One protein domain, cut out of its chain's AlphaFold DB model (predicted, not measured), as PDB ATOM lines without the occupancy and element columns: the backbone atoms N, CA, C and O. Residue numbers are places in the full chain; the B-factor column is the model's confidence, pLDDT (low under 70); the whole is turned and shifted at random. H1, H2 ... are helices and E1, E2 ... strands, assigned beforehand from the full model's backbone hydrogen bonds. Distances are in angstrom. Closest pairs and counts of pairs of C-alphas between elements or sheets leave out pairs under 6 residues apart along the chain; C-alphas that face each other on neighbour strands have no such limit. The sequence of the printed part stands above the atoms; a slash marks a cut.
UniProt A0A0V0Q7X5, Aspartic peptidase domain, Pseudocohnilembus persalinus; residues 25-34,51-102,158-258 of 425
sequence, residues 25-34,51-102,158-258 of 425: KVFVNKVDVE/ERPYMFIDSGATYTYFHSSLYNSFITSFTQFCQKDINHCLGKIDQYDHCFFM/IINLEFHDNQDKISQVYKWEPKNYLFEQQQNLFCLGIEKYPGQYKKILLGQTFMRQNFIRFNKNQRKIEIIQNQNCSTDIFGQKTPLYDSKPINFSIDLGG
ATOM      1  N   LYS A  25     402.741 309.063 427.478       31.81
ATOM      2  CA  LYS A  25     402.145 307.962 428.252       31.81
ATOM      3  C   LYS A  25     401.896 306.751 427.354       31.81
ATOM      4  O   LYS A  25     401.320 306.889 426.279       31.81
ATOM      5  N   VAL A  26     402.260 305.562 427.829       40.28
ATOM      6  CA  VAL A  26     401.908 304.276 427.208       40.28
ATOM      7  C   VAL A  26     401.215 303.407 428.251       40.28
ATOM      8  O   VAL A  26     401.826 303.032 429.251       40.28
ATOM      9  N   PHE A  27     399.942 303.086 428.019       35.19
ATOM     10  CA  PHE A  27     399.141 302.251 428.917       35.19
ATOM     11  C   PHE A  27     399.454 300.762 428.716       35.19
ATOM     12  O   PHE A  27     399.421 300.253 427.593       35.19
ATOM     13  N   VAL A  28     399.763 300.058 429.807       47.44
ATOM     14  CA  VAL A  28     400.144 298.641 429.812       47.44
ATOM     15  C   VAL A  28     399.176 297.849 430.688       47.44
ATOM     16  O   VAL A  28     399.385 297.661 431.887       47.44
ATOM     17  N   ASN A  29     398.102 297.358 430.068       33.03
ATOM     18  CA  ASN A  29     396.994 296.720 430.784       33.03
ATOM     19  C   ASN A  29     397.258 295.248 431.161       33.03
ATOM     20  O   ASN A  29     396.517 294.687 431.965       33.03
ATOM     21  N   LYS A  30     398.263 294.585 430.565       37.41
ATOM     22  CA  LYS A  30     398.644 293.204 430.914       37.41
ATOM     23  C   LYS A  30     400.033 292.825 430.403       37.41
ATOM     24  O   LYS A  30     400.307 292.986 429.216       37.41
ATOM     25  N   VAL A  31     400.854 292.233 431.272       39.69
ATOM     26  CA  VAL A  31     402.104 291.550 430.895       39.69
ATOM     27  C   VAL A  31     401.932 290.046 431.111       39.69
ATOM     28  O   VAL A  31     401.486 289.632 432.179       39.69
ATOM     29  N   ASP A  32     402.278 289.230 430.117       34.91
ATOM     30  CA  ASP A  32     402.263 287.766 430.201       34.91
ATOM     31  C   ASP A  32     403.669 287.182 430.001       34.91
ATOM     32  O   ASP A  32     404.450 287.648 429.173       34.91
ATOM     33  N   VAL A  33     403.991 286.138 430.774       29.59
ATOM     34  CA  VAL A  33     405.286 285.437 430.734       29.59
ATOM     35  C   VAL A  33     405.065 283.997 430.271       29.59
ATOM     36  O   VAL A  33     404.713 283.126 431.068       29.59
ATOM     37  N   GLU A  34     405.284 283.736 428.983       33.44
ATOM     38  CA  GLU A  34     405.188 282.393 428.401       33.44
ATOM     39  C   GLU A  34     406.521 281.626 428.529       33.44
ATOM     40  O   GLU A  34     407.520 281.980 427.905       33.44
ATOM     41  N   GLU A  51     390.664 290.112 421.531       62.75
ATOM     42  CA  GLU A  51     392.061 290.055 421.958       62.75
ATOM     43  C   GLU A  51     392.420 291.340 422.704       62.75
ATOM     44  O   GLU A  51     392.523 292.424 422.120       62.75
ATOM     45  N   ARG A  52     392.591 291.219 424.025       63.06
ATOM     46  CA  ARG A  52     393.199 292.280 424.826       63.06
ATOM     47  C   ARG A  52     394.640 292.461 424.342       63.06
ATOM     48  O   ARG A  52     395.273 291.458 424.014       63.06
ATOM     49  N   PRO A  53     395.174 293.691 424.294       70.62
ATOM     50  CA  PRO A  53     396.569 293.875 423.943       70.62
ATOM     51  C   PRO A  53     397.461 293.146 424.953       70.62
ATOM     52  O   PRO A  53     397.270 293.271 426.164       70.62
ATOM     53  N   TYR A  54     398.411 292.368 424.441       82.00
ATOM     54  CA  TYR A  54     399.328 291.558 425.244       82.00
ATOM     55  C   TYR A  54     400.721 292.182 425.225       82.00
ATOM     56  O   TYR A  54     401.257 292.430 424.141       82.00
ATOM     57  N   MET A  55     401.316 292.389 426.403       87.62
ATOM     58  CA  MET A  55     402.738 292.695 426.528       87.62
ATOM     59  C   MET A  55     403.549 291.452 426.912       87.62
ATOM     60  O   MET A  55     403.148 290.693 427.793       87.62
ATOM     61  N   PHE A  56     404.730 291.301 426.314       89.88
ATOM     62  CA  PHE A  56     405.764 290.346 426.731       89.88
ATOM     63  C   PHE A  56     407.123 291.048 426.820       89.88
ATOM     64  O   PHE A  56     407.339 292.065 426.162       89.88
ATOM     65  N   ILE A  57     408.054 290.475 427.585       93.06
ATOM     66  CA  ILE A  57     409.480 290.830 427.552       93.06
ATOM     67  C   ILE A  57     410.215 289.669 426.874       93.06
ATOM     68  O   ILE A  57     410.059 288.529 427.311       93.06
ATOM     69  N   ASP A  58     410.991 289.940 425.823       93.69
ATOM     70  CA  ASP A  58     411.662 288.908 425.017       93.69
ATOM     71  C   ASP A  58     413.114 289.301 424.705       93.69
ATOM     72  O   ASP A  58     413.380 290.313 424.058       93.69
ATOM     73  N   SER A  59     414.075 288.498 425.171       91.44
ATOM     74  CA  SER A  59     415.508 288.716 424.932       91.44
ATOM     75  C   SER A  59     416.004 288.172 423.595       91.44
ATOM     76  O   SER A  59     417.124 288.495 423.204       91.44
ATOM     77  N   GLY A  60     415.185 287.410 422.865       92.81
ATOM     78  CA  GLY A  60     415.454 287.028 421.479       92.81
ATOM     79  C   GLY A  60     415.232 288.165 420.474       92.81
ATOM     80  O   GLY A  60     415.656 288.048 419.328       92.81
ATOM     81  N   ALA A  61     414.595 289.265 420.887       92.81
ATOM     82  CA  ALA A  61     414.266 290.398 420.030       92.81
ATOM     83  C   ALA A  61     415.098 291.640 420.381       92.81
ATOM     84  O   ALA A  61     415.081 292.106 421.520       92.81
ATOM     85  N   THR A  62     415.796 292.213 419.397       91.88
ATOM     86  CA  THR A  62     416.631 293.415 419.579       91.88
ATOM     87  C   THR A  62     415.801 294.619 420.027       91.88
ATOM     88  O   THR A  62     416.067 295.212 421.073       91.88
ATOM     89  N   TYR A  63     414.776 294.963 419.249       95.25
ATOM     90  CA  TYR A  63     413.979 296.171 419.440       95.25
ATOM     91  C   TYR A  63     412.728 295.931 420.279       95.25
ATOM     92  O   TYR A  63     412.239 294.810 420.427       95.25
ATOM     93  N   THR A  64     412.195 297.021 420.813       95.75
ATOM     94  CA  THR A  64     410.887 297.061 421.453       95.75
ATOM     95  C   THR A  64     409.860 297.315 420.367       95.75
ATOM     96  O   THR A  64     409.996 298.292 419.650       95.75
ATOM     97  N   TYR A  65     408.843 296.476 420.217       95.44
ATOM     98  CA  TYR A  65     407.863 296.612 419.142       95.44
ATOM     99  C   TYR A  65     406.506 297.051 419.685       95.44
ATOM    100  O   TYR A  65     405.953 296.409 420.582       95.44
ATOM    101  N   PHE A  66     405.938 298.103 419.101       94.44
ATOM    102  CA  PHE A  66     404.577 298.567 419.367       94.44
ATOM    103  C   PHE A  66     403.648 298.169 418.214       94.44
ATOM    104  O   PHE A  66     404.016 298.269 417.042       94.44
ATOM    105  N   HIS A  67     402.416 297.741 418.514       93.19
ATOM    106  CA  HIS A  67     401.416 297.492 417.470       93.19
ATOM    107  C   HIS A  67     401.135 298.767 416.658       93.19
ATOM    108  O   HIS A  67     401.158 299.868 417.205       93.19
ATOM    109  N   SER A  68     400.815 298.619 415.367       91.44
ATOM    110  CA  SER A  68     400.778 299.724 414.384       91.44
ATOM    111  C   SER A  68     400.123 301.030 414.864       91.44
ATOM    112  O   SER A  68     400.690 302.096 414.667       91.44
ATOM    113  N   SER A  69     398.956 300.970 415.517       90.12
ATOM    114  CA  SER A  69     398.287 302.167 416.059       90.12
ATOM    115  C   SER A  69     399.074 302.845 417.194       90.12
ATOM    116  O   SER A  69     399.246 304.058 417.143       90.12
ATOM    117  N   LEU A  70     399.600 302.091 418.169       90.50
ATOM    118  CA  LEU A  70     400.421 302.652 419.249       90.50
ATOM    119  C   LEU A  70     401.746 303.200 418.709       90.50
ATOM    120  O   LEU A  70     402.162 304.276 419.123       90.50
ATOM    121  N   TYR A  71     402.377 302.496 417.763       94.06
ATOM    122  CA  TYR A  71     403.589 302.968 417.092       94.06
ATOM    123  C   TYR A  71     403.354 304.309 416.384       94.06
ATOM    124  O   TYR A  71     404.062 305.275 416.649       94.06
ATOM    125  N   ASN A  72     402.317 304.401 415.544       92.31
ATOM    126  CA  ASN A  72     401.996 305.626 414.812       92.31
ATOM    127  C   ASN A  72     401.714 306.808 415.763       92.31
ATOM    128  O   ASN A  72     402.228 307.904 415.537       92.31
ATOM    129  N   SER A  73     400.939 306.598 416.834       91.75
ATOM    130  CA  SER A  73     400.672 307.641 417.836       91.75
ATOM    131  C   SER A  73     401.939 308.052 418.589       91.75
ATOM    132  O   SER A  73     402.209 309.244 418.717       91.75
ATOM    133  N   PHE A  74     402.755 307.084 419.020       93.69
ATOM    134  CA  PHE A  74     404.037 307.330 419.684       93.69
ATOM    135  C   PHE A  74     404.975 308.177 418.811       93.69
ATOM    136  O   PHE A  74     405.444 309.223 419.257       93.69
ATOM    137  N   ILE A  75     405.189 307.775 417.555       94.06
ATOM    138  CA  ILE A  75     406.038 308.497 416.599       94.06
ATOM    139  C   ILE A  75     405.491 309.900 416.309       94.06
ATOM    140  O   ILE A  75     406.272 310.849 416.226       94.06
ATOM    141  N   THR A  76     404.169 310.065 416.222       89.75
ATOM    142  CA  THR A  76     403.538 311.381 416.030       89.75
ATOM    143  C   THR A  76     403.825 312.306 417.215       89.75
ATOM    144  O   THR A  76     404.348 313.401 417.015       89.75
ATOM    145  N   SER A  77     403.564 311.864 418.450       89.81
ATOM    146  CA  SER A  77     403.825 312.663 419.657       89.81
ATOM    147  C   SER A  77     405.315 312.936 419.881       89.81
ATOM    148  O   SER A  77     405.681 314.041 420.277       89.81
ATOM    149  N   PHE A  78     406.188 311.968 419.591       91.56
ATOM    150  CA  PHE A  78     407.640 312.141 419.673       91.56
ATOM    151  C   PHE A  78     408.140 313.177 418.655       91.56
ATOM    152  O   PHE A  78     408.887 314.088 419.005       91.56
ATOM    153  N   THR A  79     407.655 313.110 417.412       89.94
ATOM    154  CA  THR A  79     407.981 314.085 416.358       89.94
ATOM    155  C   THR A  79     407.486 315.488 416.720       89.94
ATOM    156  O   THR A  79     408.233 316.454 416.584       89.94
ATOM    157  N   GLN A  80     406.263 315.610 417.251       87.31
ATOM    158  CA  GLN A  80     405.721 316.878 417.753       87.31
ATOM    159  C   GLN A  80     406.552 317.447 418.911       87.31
ATOM    160  O   GLN A  80     406.811 318.648 418.936       87.31
ATOM    161  N   PHE A  81     407.021 316.603 419.838       90.62
ATOM    162  CA  PHE A  81     407.922 317.026 420.911       90.62
ATOM    163  C   PHE A  81     409.232 317.598 420.348       90.62
ATOM    164  O   PHE A  81     409.605 318.712 420.716       90.62
ATOM    165  N   CYS A  82     409.884 316.901 419.411       89.94
ATOM    166  CA  CYS A  82     411.114 317.375 418.765       89.94
ATOM    167  C   CYS A  82     410.922 318.664 417.940       89.94
ATOM    168  O   CYS A  82     411.871 319.410 417.737       89.94
ATOM    169  N   GLN A  83     409.707 318.941 417.457       89.50
ATOM    170  CA  GLN A  83     409.383 320.159 416.699       89.50
ATOM    171  C   GLN A  83     408.958 321.347 417.584       89.50
ATOM    172  O   GLN A  83     408.854 322.466 417.082       89.50
ATOM    173  N   LYS A  84     408.704 321.126 418.884       89.06
ATOM    174  CA  LYS A  84     408.184 322.137 419.826       89.06
ATOM    175  C   LYS A  84     409.224 323.193 420.222       89.06
ATOM    176  O   LYS A  84     408.855 324.347 420.426       89.06
ATOM    177  N   ASP A  85     410.496 322.813 420.328       91.12
ATOM    178  CA  ASP A  85     411.611 323.694 420.697       91.12
ATOM    179  C   ASP A  85     412.887 323.260 419.950       91.12
ATOM    180  O   ASP A  85     413.127 322.070 419.770       91.12
ATOM    181  N   ILE A  86     413.733 324.211 419.542       88.81
ATOM    182  CA  ILE A  86     415.032 323.942 418.895       88.81
ATOM    183  C   ILE A  86     416.042 323.248 419.833       88.81
ATOM    184  O   ILE A  86     417.038 322.693 419.377       88.81
ATOM    185  N   ASN A  87     415.790 323.287 421.143       90.12
ATOM    186  CA  ASN A  87     416.571 322.603 422.168       90.12
ATOM    187  C   ASN A  87     416.064 321.176 422.458       90.12
ATOM    188  O   ASN A  87     416.656 320.496 423.296       90.12
ATOM    189  N   HIS A  88     414.985 320.720 421.811       89.88
ATOM    190  CA  HIS A  88     414.517 319.337 421.899       89.88
ATOM    191  C   HIS A  88     415.171 318.462 420.826       89.88
ATOM    192  O   HIS A  88     415.409 318.906 419.706       89.88
ATOM    193  N   CYS A  89     415.414 317.195 421.167       91.94
ATOM    194  CA  CYS A  89     415.964 316.172 420.276       91.94
ATOM    195  C   CYS A  89     417.224 316.641 419.520       91.94
ATOM    196  O   CYS A  89     417.304 316.551 418.293       91.94
ATOM    197  N   LEU A  90     418.187 317.189 420.273       90.38
ATOM    198  CA  LEU A  90     419.424 317.771 419.758       90.38
ATOM    199  C   LEU A  90     420.185 316.788 418.863       90.38
ATOM    200  O   LEU A  90     420.201 315.585 419.102       90.38
ATOM    201  N   GLY A  91     420.887 317.334 417.874       87.81
ATOM    202  CA  GLY A  91     421.635 316.575 416.876       87.81
ATOM    203  C   GLY A  91     421.082 316.784 415.470       87.81
ATOM    204  O   GLY A  91     420.131 317.534 415.251       87.81
ATOM    205  N   LYS A  92     421.704 316.133 414.488       83.81
ATOM    206  CA  LYS A  92     421.225 316.133 413.105       83.81
ATOM    207  C   LYS A  92     420.324 314.922 412.889       83.81
ATOM    208  O   LYS A  92     420.792 313.792 413.006       83.81
ATOM    209  N   ILE A  93     419.053 315.165 412.577       84.06
ATOM    210  CA  ILE A  93     418.109 314.118 412.167       84.06
ATOM    211  C   ILE A  93     418.620 313.493 410.861       84.06
ATOM    212  O   ILE A  93     418.896 314.222 409.903       84.06
ATOM    213  N   ASP A  94     418.756 312.168 410.827       81.25
ATOM    214  CA  ASP A  94     419.004 311.434 409.582       81.25
ATOM    215  C   ASP A  94     417.689 311.245 408.802       81.25
ATOM    216  O   ASP A  94     416.599 311.293 409.371       81.25
ATOM    217  N   GLN A  95     417.763 311.034 407.487       67.38
ATOM    218  CA  GLN A  95     416.572 310.924 406.630       67.38
ATOM    219  C   GLN A  95     415.717 309.675 406.894       67.38
ATOM    220  O   GLN A  95     414.614 309.577 406.353       67.38
ATOM    221  N   TYR A  96     416.218 308.740 407.700       63.84
ATOM    222  CA  TYR A  96     415.653 307.415 407.903       63.84
ATOM    223  C   TYR A  96     415.543 307.092 409.405       63.84
ATOM    224  O   TYR A  96     416.356 307.526 410.222       63.84
ATOM    225  N   ASP A  97     414.490 306.349 409.750       71.56
ATOM    226  CA  ASP A  97     414.336 305.545 410.972       71.56
ATOM    227  C   ASP A  97     414.540 306.259 412.327       71.56
ATOM    228  O   ASP A  97     414.920 305.658 413.330       71.56
ATOM    229  N   HIS A  98     414.209 307.555 412.382       89.06
ATOM    230  CA  HIS A  98     414.233 308.375 413.602       89.06
ATOM    231  C   HIS A  98     415.592 308.357 414.329       89.06
ATOM    232  O   HIS A  98     415.664 308.272 415.559       89.06
ATOM    233  N   CYS A  99     416.670 308.445 413.549       94.75
ATOM    234  CA  CYS A  99     418.038 308.539 414.042       94.75
ATOM    235  C   CYS A  99     418.515 309.992 414.205       94.75
ATOM    236  O   CYS A  99     418.195 310.874 413.408       94.75
ATOM    237  N   PHE A 100     419.332 310.222 415.234       94.31
ATOM    238  CA  PHE A 100     419.866 311.519 415.644       94.31
ATOM    239  C   PHE A 100     421.388 311.435 415.765       94.31
ATOM    240  O   PHE A 100     421.920 310.739 416.630       94.31
ATOM    241  N   PHE A 101     422.108 312.148 414.902       93.25
ATOM    242  CA  PHE A 101     423.561 312.248 414.972       93.25
ATOM    243  C   PHE A 101     423.968 313.319 415.992       93.25
ATOM    244  O   PHE A 101     423.730 314.512 415.781       93.25
ATOM    245  N   MET A 102     424.585 312.900 417.098       91.44
ATOM    246  CA  MET A 102     425.160 313.797 418.098       91.44
ATOM    247  C   MET A 102     426.448 314.417 417.540       91.44
ATOM    248  O   MET A 102     427.520 313.813 417.584       91.44
ATOM    249  N   ILE A 158     411.146 311.910 428.363       94.62
ATOM    250  CA  ILE A 158     411.014 310.688 429.173       94.62
ATOM    251  C   ILE A 158     409.692 310.006 428.801       94.62
ATOM    252  O   ILE A 158     408.627 310.623 428.885       94.62
ATOM    253  N   ILE A 159     409.754 308.730 428.413       93.81
ATOM    254  CA  ILE A 159     408.564 307.929 428.100       93.81
ATOM    255  C   ILE A 159     408.080 307.269 429.395       93.81
ATOM    256  O   ILE A 159     408.852 306.588 430.072       93.81
ATOM    257  N   ASN A 160     406.806 307.446 429.740       92.62
ATOM    258  CA  ASN A 160     406.193 306.827 430.913       92.62
ATOM    259  C   ASN A 160     405.385 305.595 430.486       92.62
ATOM    260  O   ASN A 160     404.354 305.725 429.824       92.62
ATOM    261  N   LEU A 161     405.834 304.402 430.885       90.00
ATOM    262  CA  LEU A 161     405.069 303.162 430.723       90.00
ATOM    263  C   LEU A 161     404.255 302.925 432.003       90.00
ATOM    264  O   LEU A 161     404.827 302.724 433.078       90.00
ATOM    265  N   GLU A 162     402.930 302.982 431.907       88.50
ATOM    266  CA  GLU A 162     402.014 302.857 433.047       88.50
ATOM    267  C   GLU A 162     401.533 301.405 433.145       88.50
ATOM    268  O   GLU A 162     400.791 300.933 432.289       88.50
ATOM    269  N   PHE A 163     401.988 300.672 434.166       85.31
ATOM    270  CA  PHE A 163     401.645 299.265 434.390       85.31
ATOM    271  C   PHE A 163     400.406 299.150 435.278       85.31
ATOM    272  O   PHE A 163     400.435 299.543 436.450       85.31
ATOM    273  N   HIS A 164     399.326 298.582 434.743       82.56
ATOM    274  CA  HIS A 164     398.064 298.434 435.468       82.56
ATOM    275  C   HIS A 164     397.982 297.106 436.237       82.56
ATOM    276  O   HIS A 164     398.600 296.110 435.857       82.56
ATOM    277  N   ASP A 165     397.222 297.098 437.333       80.25
ATOM    278  CA  ASP A 165     396.877 295.887 438.077       80.25
ATOM    279  C   ASP A 165     395.656 295.155 437.480       80.25
ATOM    280  O   ASP A 165     395.048 295.573 436.495       80.25
ATOM    281  N   ASN A 166     395.248 294.054 438.117       75.75
ATOM    282  CA  ASN A 166     394.063 293.279 437.724       75.75
ATOM    283  C   ASN A 166     392.714 294.005 437.973       75.75
ATOM    284  O   ASN A 166     391.661 293.397 437.785       75.75
ATOM    285  N   GLN A 167     392.728 295.264 438.425       80.88
ATOM    286  CA  GLN A 167     391.571 296.156 438.570       80.88
ATOM    287  C   GLN A 167     391.658 297.354 437.602       80.88
ATOM    288  O   GLN A 167     390.962 298.348 437.805       80.88
ATOM    289  N   ASP A 168     392.529 297.268 436.585       78.69
ATOM    290  CA  ASP A 168     392.863 298.321 435.618       78.69
ATOM    291  C   ASP A 168     393.382 299.630 436.272       78.69
ATOM    292  O   ASP A 168     393.431 300.685 435.634       78.69
ATOM    293  N   LYS A 169     393.848 299.590 437.531       81.31
ATOM    294  CA  LYS A 169     394.445 300.745 438.228       81.31
ATOM    295  C   LYS A 169     395.932 300.838 437.927       81.31
ATOM    296  O   LYS A 169     396.620 299.822 437.950       81.31
ATOM    297  N   ILE A 170     396.451 302.052 437.727       83.19
ATOM    298  CA  ILE A 170     397.897 302.288 437.595       83.19
ATOM    299  C   ILE A 170     398.579 301.815 438.882       83.19
ATOM    300  O   ILE A 170     398.429 302.429 439.937       83.19
ATOM    301  N   SER A 171     399.324 300.716 438.791       82.50
ATOM    302  CA  SER A 171     400.061 300.155 439.921       82.50
ATOM    303  C   SER A 171     401.433 300.810 440.056       82.50
ATOM    304  O   SER A 171     401.869 301.126 441.162       82.50
ATOM    305  N   GLN A 172     402.128 300.992 438.927       84.25
ATOM    306  CA  GLN A 172     403.525 301.417 438.837       84.25
ATOM    307  C   GLN A 172     403.727 302.197 437.528       84.25
ATOM    308  O   GLN A 172     403.146 301.850 436.502       84.25
ATOM    309  N   VAL A 173     404.560 303.241 437.555       87.69
ATOM    310  CA  VAL A 173     404.936 304.021 436.362       87.69
ATOM    311  C   VAL A 173     406.439 303.903 436.156       87.69
ATOM    312  O   VAL A 173     407.224 304.312 437.010       87.69
ATOM    313  N   TYR A 174     406.837 303.339 435.021       89.69
ATOM    314  CA  TYR A 174     408.231 303.179 434.632       89.69
ATOM    315  C   TYR A 174     408.683 304.342 433.753       89.69
ATOM    316  O   TYR A 174     408.102 304.588 432.697       89.69
ATOM    317  N   LYS A 175     409.756 305.019 434.168       91.50
ATOM    318  CA  LYS A 175     410.389 306.096 433.402       91.50
ATOM    319  C   LYS A 175     411.448 305.522 432.467       91.50
ATOM    320  O   LYS A 175     412.554 305.219 432.911       91.50
ATOM    321  N   TRP A 176     411.130 305.372 431.188       92.75
ATOM    322  CA  TRP A 176     412.106 304.969 430.181       92.75
ATOM    323  C   TRP A 176     412.901 306.207 429.745       92.75
ATOM    324  O   TRP A 176     412.415 307.060 429.001       92.75
ATOM    325  N   GLU A 177     414.109 306.343 430.293       92.81
ATOM    326  CA  GLU A 177     415.007 307.467 430.008       92.81
ATOM    327  C   GLU A 177     415.611 307.375 428.588       92.81
ATOM    328  O   GLU A 177     415.892 306.263 428.125       92.81
ATOM    329  N   PRO A 178     415.903 308.510 427.919       93.88
ATOM    330  CA  PRO A 178     416.463 308.538 426.561       93.88
ATOM    331  C   PRO A 178     417.693 307.659 426.335       93.88
ATOM    332  O   PRO A 178     417.743 306.940 425.348       93.88
ATOM    333  N   LYS A 179     418.640 307.613 427.281       91.00
ATOM    334  CA  LYS A 179     419.849 306.760 427.210       91.00
ATOM    335  C   LYS A 179     419.557 305.248 427.074       91.00
ATOM    336  O   LYS A 179     420.425 304.472 426.663       91.00
ATOM    337  N   ASN A 180     418.346 304.826 427.454       90.31
ATOM    338  CA  ASN A 180     417.900 303.436 427.412       90.31
ATOM    339  C   ASN A 180     417.192 303.132 426.087       90.31
ATOM    340  O   ASN A 180     417.523 302.129 425.458       90.31
ATOM    341  N   TYR A 181     416.247 303.987 425.664       94.12
ATOM    342  CA  TYR A 181     415.463 303.763 424.442       94.12
ATOM    343  C   TYR A 181     416.158 304.232 423.159       94.12
ATOM    344  O   TYR A 181     415.873 303.675 422.104       94.12
ATOM    345  N   LEU A 182     417.075 305.200 423.222       94.38
ATOM    346  CA  LEU A 182     417.985 305.509 422.121       94.38
ATOM    347  C   LEU A 182     419.178 304.549 422.168       94.38
ATOM    348  O   LEU A 182     419.860 304.429 423.192       94.38
ATOM    349  N   PHE A 183     419.450 303.871 421.055       90.88
ATOM    350  CA  PHE A 183     420.627 303.018 420.896       90.88
ATOM    351  C   PHE A 183     421.590 303.627 419.878       90.88
ATOM    352  O   PHE A 183     421.163 304.147 418.854       90.88
ATOM    353  N   GLU A 184     422.894 303.566 420.155       90.19
ATOM    354  CA  GLU A 184     423.903 303.927 419.157       90.19
ATOM    355  C   GLU A 184     423.965 302.816 418.103       90.19
ATOM    356  O   GLU A 184     424.189 301.653 418.449       90.19
ATOM    357  N   GLN A 185     423.738 303.165 416.837       89.00
ATOM    358  CA  GLN A 185     423.821 302.240 415.701       89.00
ATOM    359  C   GLN A 185     425.196 302.312 415.022       89.00
ATOM    360  O   GLN A 185     425.740 301.300 414.584       89.00
ATOM    361  N   GLN A 186     425.757 303.518 414.944       87.88
ATOM    362  CA  GLN A 186     427.099 303.840 414.452       87.88
ATOM    363  C   GLN A 186     427.627 305.043 415.244       87.88
ATOM    364  O   GLN A 186     426.849 305.685 415.938       87.88
ATOM    365  N   GLN A 187     428.919 305.366 415.130       88.06
ATOM    366  CA  GLN A 187     429.589 306.405 415.931       88.06
ATOM    367  C   GLN A 187     428.776 307.710 416.048       88.06
ATOM    368  O   GLN A 187     428.676 308.483 415.094       88.06
ATOM    369  N   ASN A 188     428.250 307.973 417.246       89.25
ATOM    370  CA  ASN A 188     427.400 309.110 417.620       89.25
ATOM    371  C   ASN A 188     426.007 309.181 416.947       89.25
ATOM    372  O   ASN A 188     425.303 310.171 417.138       89.25
ATOM    373  N   LEU A 189     425.588 308.167 416.184       92.19
ATOM    374  CA  LEU A 189     424.260 308.058 415.568       92.19
ATOM    375  C   LEU A 189     423.320 307.253 416.476       92.19
ATOM    376  O   LEU A 189     423.445 306.031 416.581       92.19
ATOM    377  N   PHE A 190     422.367 307.940 417.105       94.44
ATOM    378  CA  PHE A 190     421.428 307.369 418.070       94.44
ATOM    379  C   PHE A 190     420.026 307.219 417.483       94.44
ATOM    380  O   PHE A 190     419.382 308.214 417.167       94.44
ATOM    381  N   CYS A 191     419.537 305.989 417.374       95.12
ATOM    382  CA  CYS A 191     418.245 305.662 416.772       95.12
ATOM    383  C   CYS A 191     417.222 305.226 417.827       95.12
ATOM    384  O   CYS A 191     417.587 304.716 418.892       95.12
ATOM    385  N   LEU A 192     415.930 305.418 417.543       96.06
ATOM    386  CA  LEU A 192     414.855 304.931 418.410       96.06
ATOM    387  C   LEU A 192     414.833 303.399 418.427       96.06
ATOM    388  O   LEU A 192     414.514 302.752 417.441       96.06
ATOM    389  N   GLY A 193     415.069 302.803 419.594       95.62
ATOM    390  CA  GLY A 193     414.964 301.361 419.835       95.62
ATOM    391  C   GLY A 193     413.530 300.825 419.887       95.62
ATOM    392  O   GLY A 193     413.298 299.790 420.526       95.62
ATOM    393  N   ILE A 194     412.586 301.560 419.292       95.81
ATOM    394  CA  ILE A 194     411.144 301.324 419.269       95.81
ATOM    395  C   ILE A 194     410.721 301.170 417.812       95.81
ATOM    396  O   ILE A 194     410.870 302.087 417.012       95.81
ATOM    397  N   GLU A 195     410.148 300.017 417.505       95.44
ATOM    398  CA  GLU A 195     409.834 299.549 416.166       95.44
ATOM    399  C   GLU A 195     408.346 299.273 415.970       95.44
ATOM    400  O   GLU A 195     407.579 299.065 416.921       95.44
ATOM    401  N   LYS A 196     407.932 299.218 414.707       95.00
ATOM    402  CA  LYS A 196     406.563 298.849 414.348       95.00
ATOM    403  C   LYS A 196     406.431 297.329 414.334       95.00
ATOM    404  O   LYS A 196     407.096 296.650 413.558       95.00
ATOM    405  N   TYR A 197     405.552 296.765 415.164       92.25
ATOM    406  CA  TYR A 197     405.322 295.317 415.156       92.25
ATOM    407  C   TYR A 197     404.765 294.878 413.786       92.25
ATOM    408  O   TYR A 197     403.717 295.390 413.380       92.25
ATOM    409  N   PRO A 198     405.418 293.936 413.072       87.31
ATOM    410  CA  PRO A 198     405.030 293.569 411.706       87.31
ATOM    411  C   PRO A 198     403.783 292.672 411.641       87.31
ATOM    412  O   PRO A 198     403.188 292.510 410.578       87.31
ATOM    413  N   GLY A 199     403.375 292.069 412.762       84.69
ATOM    414  CA  GLY A 199     402.164 291.251 412.840       84.69
ATOM    415  C   GLY A 199     400.890 292.083 413.028       84.69
ATOM    416  O   GLY A 199     400.905 293.134 413.663       84.69
ATOM    417  N   GLN A 200     399.756 291.563 412.552       76.31
ATOM    418  CA  GLN A 200     398.437 292.205 412.699       76.31
ATOM    419  C   GLN A 200     397.938 292.269 414.159       76.31
ATOM    420  O   GLN A 200     397.095 293.099 414.500       76.31
ATOM    421  N   TYR A 201     398.460 291.401 415.030       75.00
ATOM    422  CA  TYR A 201     398.076 291.304 416.438       75.00
ATOM    423  C   TYR A 201     398.404 292.575 417.240       75.00
ATOM    424  O   TYR A 201     399.474 293.166 417.084       75.00
ATOM    425  N   LYS A 202     397.535 292.938 418.195       82.00
ATOM    426  CA  LYS A 202     397.737 294.061 419.136       82.00
ATOM    427  C   LYS A 202     398.763 293.719 420.228       82.00
ATOM    428  O   LYS A 202     398.440 293.650 421.409       82.00
ATOM    429  N   LYS A 203     400.002 293.446 419.828       86.94
ATOM    430  CA  LYS A 203     401.090 293.024 420.717       86.94
ATOM    431  C   LYS A 203     402.026 294.187 421.036       86.94
ATOM    432  O   LYS A 203     402.281 295.038 420.185       86.94
ATOM    433  N   ILE A 204     402.541 294.195 422.260       92.00
ATOM    434  CA  ILE A 204     403.688 295.005 422.664       92.00
ATOM    435  C   ILE A 204     404.798 294.032 423.055       92.00
ATOM    436  O   ILE A 204     404.611 293.181 423.920       92.00
ATOM    437  N   LEU A 205     405.957 294.135 422.419       94.12
ATOM    438  CA  LEU A 205     407.127 293.342 422.782       94.12
ATOM    439  C   LEU A 205     408.174 294.286 423.356       94.12
ATOM    440  O   LEU A 205     408.601 295.201 422.667       94.12
ATOM    441  N   LEU A 206     408.599 294.064 424.594       95.19
ATOM    442  CA  LEU A 206     409.715 294.774 425.210       95.19
ATOM    443  C   LEU A 206     411.007 293.986 424.950       95.19
ATOM    444  O   LEU A 206     411.232 292.933 425.551       95.19
ATOM    445  N   GLY A 207     411.814 294.470 424.006       94.88
ATOM    446  CA  GLY A 207     413.027 293.794 423.538       94.88
ATOM    447  C   GLY A 207     414.280 294.168 424.325       94.88
ATOM    448  O   GLY A 207     414.220 294.837 425.360       94.88
ATOM    449  N   GLN A 208     415.448 293.786 423.808       93.12
ATOM    450  CA  GLN A 208     416.745 294.122 424.405       93.12
ATOM    451  C   GLN A 208     416.918 295.636 424.616       93.12
ATOM    452  O   GLN A 208     417.503 296.037 425.621       93.12
ATOM    453  N   THR A 209     416.353 296.486 423.747       92.44
ATOM    454  CA  THR A 209     416.363 297.950 423.926       92.44
ATOM    455  C   THR A 209     415.664 298.422 425.199       92.44
ATOM    456  O   THR A 209     416.172 299.313 425.873       92.44
ATOM    457  N   PHE A 210     414.554 297.796 425.591       93.81
ATOM    458  CA  PHE A 210     413.923 298.054 426.888       93.81
ATOM    459  C   PHE A 210     414.787 297.543 428.051       93.81
ATOM    460  O   PHE A 210     414.874 298.180 429.097       93.81
ATOM    461  N   MET A 211     415.464 296.409 427.862       91.94
ATOM    462  CA  MET A 211     416.266 295.764 428.908       91.94
ATOM    463  C   MET A 211     417.647 296.400 429.134       91.94
ATOM    464  O   MET A 211     418.254 296.172 430.182       91.94
ATOM    465  N   ARG A 212     418.145 297.238 428.211       87.62
ATOM    466  CA  ARG A 212     419.370 298.044 428.396       87.62
ATOM    467  C   ARG A 212     419.319 298.801 429.728       87.62
ATOM    468  O   ARG A 212     418.347 299.494 430.002       87.62
ATOM    469  N   GLN A 213     420.377 298.678 430.534       85.94
ATOM    470  CA  GLN A 213     420.538 299.339 431.846       85.94
ATOM    471  C   GLN A 213     419.442 299.013 432.893       85.94
ATOM    472  O   GLN A 213     419.278 299.727 433.885       85.94
ATOM    473  N   ASN A 214     418.707 297.911 432.699       87.56
ATOM    474  CA  ASN A 214     417.700 297.407 433.630       87.56
ATOM    475  C   ASN A 214     418.025 295.963 434.029       87.56
ATOM    476  O   ASN A 214     418.114 295.079 433.177       87.56
ATOM    477  N   PHE A 215     418.125 295.681 435.328       88.88
ATOM    478  CA  PHE A 215     418.184 294.294 435.796       88.88
ATOM    479  C   PHE A 215     416.762 293.734 435.901       88.88
ATOM    480  O   PHE A 215     415.966 294.245 436.688       88.88
ATOM    481  N   ILE A 216     416.437 292.694 435.128       90.00
ATOM    482  CA  ILE A 216     415.100 292.078 435.117       90.00
ATOM    483  C   ILE A 216     415.133 290.698 435.780       90.00
ATOM    484  O   ILE A 216     415.839 289.790 435.340       90.00
ATOM    485  N   ARG A 217     414.335 290.528 436.838       90.06
ATOM    486  CA  ARG A 217     414.209 289.302 437.632       90.06
ATOM    487  C   ARG A 217     412.811 288.701 437.482       90.06
ATOM    488  O   ARG A 217     411.844 289.148 438.093       90.06
ATOM    489  N   PHE A 218     412.726 287.624 436.706       89.69
ATOM    490  CA  PHE A 218     411.508 286.832 436.516       89.69
ATOM    491  C   PHE A 218     411.295 285.854 437.686       89.69
ATOM    492  O   PHE A 218     411.726 284.699 437.642       89.69
ATOM    493  N   ASN A 219     410.618 286.293 438.749       85.06
ATOM    494  CA  ASN A 219     410.293 285.444 439.892       85.06
ATOM    495  C   ASN A 219     409.052 284.580 439.601       85.06
ATOM    496  O   ASN A 219     407.926 284.913 439.980       85.06
ATOM    497  N   LYS A 220     409.270 283.437 438.939       85.94
ATOM    498  CA  LYS A 220     408.213 282.476 438.574       85.94
ATOM    499  C   LYS A 220     407.405 281.977 439.779       85.94
ATOM    500  O   LYS A 220     406.193 281.825 439.665       85.94
ATOM    501  N   ASN A 221     408.045 281.795 440.938       83.44
ATOM    502  CA  ASN A 221     407.395 281.291 442.154       83.44
ATOM    503  C   ASN A 221     406.381 282.295 442.724       83.44
ATOM    504  O   ASN A 221     405.303 281.899 443.155       83.44
ATOM    505  N   GLN A 222     406.706 283.590 442.686       82.25
ATOM    506  CA  GLN A 222     405.790 284.675 443.063       82.25
ATOM    507  C   GLN A 222     404.903 285.149 441.902       82.25
ATOM    508  O   GLN A 222     404.151 286.098 442.082       82.25
ATOM    509  N   ARG A 223     405.012 284.540 440.708       83.31
ATOM    510  CA  ARG A 223     404.410 285.033 439.453       83.31
ATOM    511  C   ARG A 223     404.648 286.531 439.254       83.31
ATOM    512  O   ARG A 223     403.733 287.277 438.931       83.31
ATOM    513  N   LYS A 224     405.881 286.976 439.485       84.50
ATOM    514  CA  LYS A 224     406.219 288.395 439.531       84.50
ATOM    515  C   LYS A 224     407.361 288.716 438.578       84.50
ATOM    516  O   LYS A 224     408.382 288.023 438.587       84.50
ATOM    517  N   ILE A 225     407.213 289.780 437.794       85.94
ATOM    518  CA  ILE A 225     408.346 290.405 437.102       85.94
ATOM    519  C   ILE A 225     408.839 291.541 437.988       85.94
ATOM    520  O   ILE A 225     408.073 292.430 438.359       85.94
ATOM    521  N   GLU A 226     410.119 291.513 438.324       88.19
ATOM    522  CA  GLU A 226     410.805 292.656 438.911       88.19
ATOM    523  C   GLU A 226     411.767 293.237 437.895       88.19
ATOM    524  O   GLU A 226     412.408 292.511 437.136       88.19
ATOM    525  N   ILE A 227     411.867 294.554 437.899       89.44
ATOM    526  CA  ILE A 227     412.772 295.319 437.057       89.44
ATOM    527  C   ILE A 227     413.421 296.334 437.996       89.44
ATOM    528  O   ILE A 227     412.758 296.893 438.874       89.44
ATOM    529  N   ILE A 228     414.727 296.524 437.856       87.25
ATOM    530  CA  ILE A 228     415.503 297.421 438.706       87.25
ATOM    531  C   ILE A 228     416.226 298.418 437.807       87.25
ATOM    532  O   ILE A 228     417.161 298.054 437.087       87.25
ATOM    533  N   GLN A 229     415.751 299.665 437.831       83.88
ATOM    534  CA  GLN A 229     416.282 300.755 437.008       83.88
ATOM    535  C   GLN A 229     417.676 301.189 437.457       83.88
ATOM    536  O   GLN A 229     417.989 301.141 438.648       83.88
ATOM    537  N   ASN A 230     418.458 301.704 436.502       73.50
ATOM    538  CA  ASN A 230     419.750 302.354 436.737       73.50
ATOM    539  C   ASN A 230     420.738 301.473 437.531       73.50
ATOM    540  O   ASN A 230     421.616 301.955 438.245       73.50
ATOM    541  N   GLN A 231     420.611 300.155 437.370       73.56
ATOM    542  CA  GLN A 231     421.668 299.214 437.710       73.56
ATOM    543  C   GLN A 231     422.817 299.431 436.721       73.56
ATOM    544  O   GLN A 231     422.616 299.348 435.509       73.56
ATOM    545  N   ASN A 232     424.026 299.678 437.231       68.00
ATOM    546  CA  ASN A 232     425.249 299.702 436.424       68.00
ATOM    547  C   ASN A 232     425.595 298.262 435.989       68.00
ATOM    548  O   ASN A 232     426.500 297.626 436.533       68.00
ATOM    549  N   CYS A 233     424.821 297.724 435.040       65.00
ATOM    550  CA  CYS A 233     424.923 296.374 434.484       65.00
ATOM    551  C   CYS A 233     426.163 296.226 433.584       65.00
ATOM    552  O   CYS A 233     426.050 295.996 432.382       65.00
ATOM    553  N   SER A 234     427.344 296.329 434.199       52.62
ATOM    554  CA  SER A 234     428.664 296.482 433.569       52.62
ATOM    555  C   SER A 234     428.854 297.786 432.780       52.62
ATOM    556  O   SER A 234     427.923 298.558 432.556       52.62
ATOM    557  N   THR A 235     430.112 298.078 432.454       47.62
ATOM    558  CA  THR A 235     430.543 299.318 431.802       47.62
ATOM    559  C   THR A 235     430.330 299.252 430.299       47.62
ATOM    560  O   THR A 235     430.946 298.404 429.664       47.62
ATOM    561  N   ASP A 236     429.541 300.201 429.798       43.69
ATOM    562  CA  ASP A 236     429.451 300.710 428.426       43.69
ATOM    563  C   ASP A 236     429.426 299.710 427.257       43.69
ATOM    564  O   ASP A 236     430.316 298.887 427.062       43.69
ATOM    565  N   ILE A 237     428.484 299.923 426.336       48.75
ATOM    566  CA  ILE A 237     428.443 299.213 425.041       48.75
ATOM    567  C   ILE A 237     429.696 299.540 424.185       48.75
ATOM    568  O   ILE A 237     430.005 298.833 423.229       48.75
ATOM    569  N   PHE A 238     430.470 300.550 424.599       48.88
ATOM    570  CA  PHE A 238     431.707 301.039 423.981       48.88
ATOM    571  C   PHE A 238     432.972 300.754 424.821       48.88
ATOM    572  O   PHE A 238     434.062 301.213 424.488       48.88
ATOM    573  N   GLY A 239     432.852 299.979 425.907       36.50
ATOM    574  CA  GLY A 239     433.978 299.345 426.601       36.50
ATOM    575  C   GLY A 239     434.895 300.224 427.465       36.50
ATOM    576  O   GLY A 239     435.895 299.706 427.966       36.50
ATOM    577  N   GLN A 240     434.601 301.512 427.689       36.91
ATOM    578  CA  GLN A 240     435.400 302.356 428.594       36.91
ATOM    579  C   GLN A 240     434.840 302.413 430.023       36.91
ATOM    580  O   GLN A 240     433.637 302.371 430.270       36.91
ATOM    581  N   LYS A 241     435.746 302.477 431.007       44.03
ATOM    582  CA  LYS A 241     435.418 302.350 432.434       44.03
ATOM    583  C   LYS A 241     435.347 303.705 433.139       44.03
ATOM    584  O   LYS A 241     436.357 304.167 433.663       44.03
ATOM    585  N   THR A 242     434.148 304.264 433.289       38.88
ATOM    586  CA  THR A 242     433.851 305.156 434.429       38.88
ATOM    587  C   THR A 242     432.527 304.757 435.093       38.88
ATOM    588  O   THR A 242     431.473 304.904 434.479       38.88
ATOM    589  N   PRO A 243     432.531 304.227 436.333       38.38
ATOM    590  CA  PRO A 243     431.293 304.007 437.072       38.38
ATOM    591  C   PRO A 243     430.733 305.364 437.502       38.38
ATOM    592  O   PRO A 243     431.399 306.122 438.208       38.38
ATOM    593  N   LEU A 244     429.523 305.692 437.056       44.03
ATOM    594  CA  LEU A 244     428.936 307.006 437.298       44.03
ATOM    595  C   LEU A 244     427.413 306.913 437.412       44.03
ATOM    596  O   LEU A 244     426.705 307.077 436.429       44.03
ATOM    597  N   TYR A 245     426.940 306.615 438.625       41.56
ATOM    598  CA  TYR A 245     425.871 307.319 439.357       41.56
ATOM    599  C   TYR A 245     425.432 306.459 440.555       41.56
ATOM    600  O   TYR A 245     425.005 305.321 440.373       41.56
ATOM    601  N   ASP A 246     425.464 307.023 441.768       39.66
ATOM    602  CA  ASP A 246     424.873 306.419 442.976       39.66
ATOM    603  C   ASP A 246     423.342 306.598 443.002       39.66
ATOM    604  O   ASP A 246     422.747 307.136 443.942       39.66
ATOM    605  N   SER A 247     422.668 306.159 441.940       46.81
ATOM    606  CA  SER A 247     421.214 306.017 441.948       46.81
ATOM    607  C   SER A 247     420.831 304.809 442.798       46.81
ATOM    608  O   SER A 247     421.124 303.670 442.430       46.81
ATOM    609  N   LYS A 248     420.142 305.043 443.923       44.12
ATOM    610  CA  LYS A 248     419.547 303.962 444.724       44.12
ATOM    611  C   LYS A 248     418.680 303.077 443.812       44.12
ATOM    612  O   LYS A 248     417.844 303.626 443.092       44.12
ATOM    613  N   PRO A 249     418.843 301.741 443.834       46.38
ATOM    614  CA  PRO A 249     418.136 300.856 442.916       46.38
ATOM    615  C   PRO A 249     416.623 300.942 443.135       46.38
ATOM    616  O   PRO A 249     416.117 300.626 444.215       46.38
ATOM    617  N   ILE A 250     415.896 301.359 442.095       52.44
ATOM    618  CA  ILE A 250     414.431 301.410 442.107       52.44
ATOM    619  C   ILE A 250     413.922 299.992 441.849       52.44
ATOM    620  O   ILE A 250     413.667 299.602 440.711       52.44
ATOM    621  N   ASN A 251     413.832 299.205 442.920       53.09
ATOM    622  CA  ASN A 251     413.277 297.855 442.897       53.09
ATOM    623  C   ASN A 251     411.754 297.934 442.702       53.09
ATOM    624  O   ASN A 251     411.044 298.245 443.660       53.09
ATOM    625  N   PHE A 252     411.242 297.634 441.505       58.75
ATOM    626  CA  PHE A 252     409.796 297.520 441.271       58.75
ATOM    627  C   PHE A 252     409.361 296.096 440.907       58.75
ATOM    628  O   PHE A 252     410.183 295.189 440.791       58.75
ATOM    629  N   SER A 253     408.046 295.860 440.914       57.31
ATOM    630  CA  SER A 253     407.491 294.581 441.367       57.31
ATOM    631  C   SER A 253     406.063 294.371 440.853       57.31
ATOM    632  O   SER A 253     405.104 294.689 441.558       57.31
ATOM    633  N   ILE A 254     405.919 293.813 439.652       63.41
ATOM    634  CA  ILE A 254     404.624 293.564 439.002       63.41
ATOM    635  C   ILE A 254     404.099 292.184 439.426       63.41
ATOM    636  O   ILE A 254     404.568 291.162 438.924       63.41
ATOM    637  N   ASP A 255     403.144 292.149 440.359       62.16
ATOM    638  CA  ASP A 255     402.440 290.930 440.787       62.16
ATOM    639  C   ASP A 255     401.401 290.513 439.727       62.16
ATOM    640  O   ASP A 255     400.388 291.189 439.533       62.16
ATOM    641  N   LEU A 256     401.647 289.394 439.034       58.72
ATOM    642  CA  LEU A 256     400.761 288.873 437.986       58.72
ATOM    643  C   LEU A 256     399.622 287.992 438.539       58.72
ATOM    644  O   LEU A 256     398.882 287.386 437.760       58.72
ATOM    645  N   GLY A 257     399.456 287.882 439.860       53.22
ATOM    646  CA  GLY A 257     398.316 287.191 440.449       53.22
ATOM    647  C   GLY A 257     398.406 286.954 441.955       53.22
ATOM    648  O   GLY A 257     398.861 285.891 442.383       53.22
ATOM    649  N   GLY A 258     397.795 287.860 442.724       57.91
ATOM    650  CA  GLY A 258     397.427 287.640 444.126       57.91
ATOM    651  C   GLY A 258     396.478 286.436 444.339       57.91
ATOM    652  O   GLY A 258     396.150 285.714 443.393       57.91
TER     653      GLY A 258
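AT A GLANCE: This is residues 25 to 34, 51 to 102 and 158 to 258 of the 425 residues of the protein "Aspartic peptidase domain" of Pseudocohnilembus persalinus (UniProt A0A0V0Q7X5). Four small sheets are grouped round two short helices, H2 and H3, which touch near the middle, and the one long helix, H1, packs with its residues 68 to 75 over one face of the four-stranded sheet. The slab E11 E12 E13 lies on the side away from H1, and residues 83 to 88, at the far end of H1, stick out. The printed part has 163 residues with three named helices and thirteen named strands, in the order E1 E2 E3 H1 E4 E5 E6 H2 E7 E8 E9 E10 H3 E11 E12 E13; the class is mixed, helices and strands. The sheets run E2 E10 E3 E9 and E1 E5 E6, both mixed, and E4 E8 E7 and E11 E12 E13, both antiparallel. The whole is compact, with a radius of gyration of the C-alphas of 16.5 A and spans of 48 by 39 by 29 A.

HOW THE PARTS SIT: E1, residues 25 to 28, is parallel to E5, residues 159 to 164, with N 26 and O 160 2.9 A apart. E5 forms a hairpin with E6, residues 170 to 176, with N 161 and O 174 at 2.9 A. E2, residues 54 to 57, is parallel to E10, residues 203 to 206, with N 204 and O 54 at 2.9 A. E3, residues 64 to 66, is antiparallel to E10, with N 65 and O 205 at 2.8 A, and parallel to E9, residues 194 to 196, with N 195 and O 64 at 2.8 A. H1, residues 68 to 84, is on this sheet at a height of 11.3 A, in two layers, a helix on one face of a sheet; it lies over E9, slantwise at 41 degrees on the local plane, and the closest C-alphas, of Tyr 71 and Lys 196, are 5.8 A apart. E4, residues 99 to 101, is antiparallel to E8, residues 189 to 192, with N 100 and O 190 at 2.8 A. E7, residues 182 to 186, forms a hairpin with E8, with N 191 and O 183 at 2.9 A. H2, residues 178 to 181, touches H3, residues 208 to 211; their closest C-alphas, of Tyr 181 and Thr 209, are 5.9 A apart. E11, residues 214 to 219, E12, residues 224 to 229, and E13, residues 250 to 255, form a meander, each strand the antiparallel neighbour of the one before, with N 217 and O 226 at 2.8 A and N 254 and O 225 at 2.9 A. Every O i to N i+4 pair of H1 is within hydrogen-bond range; H2 and H3 are too short for such a pair.

IN THESE COORDINATES: E1 begins at C-alpha 25 (402.145, 307.962, 428.252). H1 is 24.2 A long and ends at C-alpha 84 (408.184, 322.137, 419.826). E6 measures 16.2 A, E12 16.1 A, and E13 16.0 A, to C-alpha 255 (402.440, 290.930, 440.787).

THE WHOLE: The C-alphas farthest apart, of Ile 86 and Asn 221, are 49.2 A apart. Residues 35 to 50 and 103 to 157 are not printed, with gaps of 16.5 A and 18.2 A between C-alphas. The links H1 to E4 and E12 to E13 are long. The pLDDT is under 70 in residues 25 to 34, 51 to 52, 95 to 96 and 232 to 258.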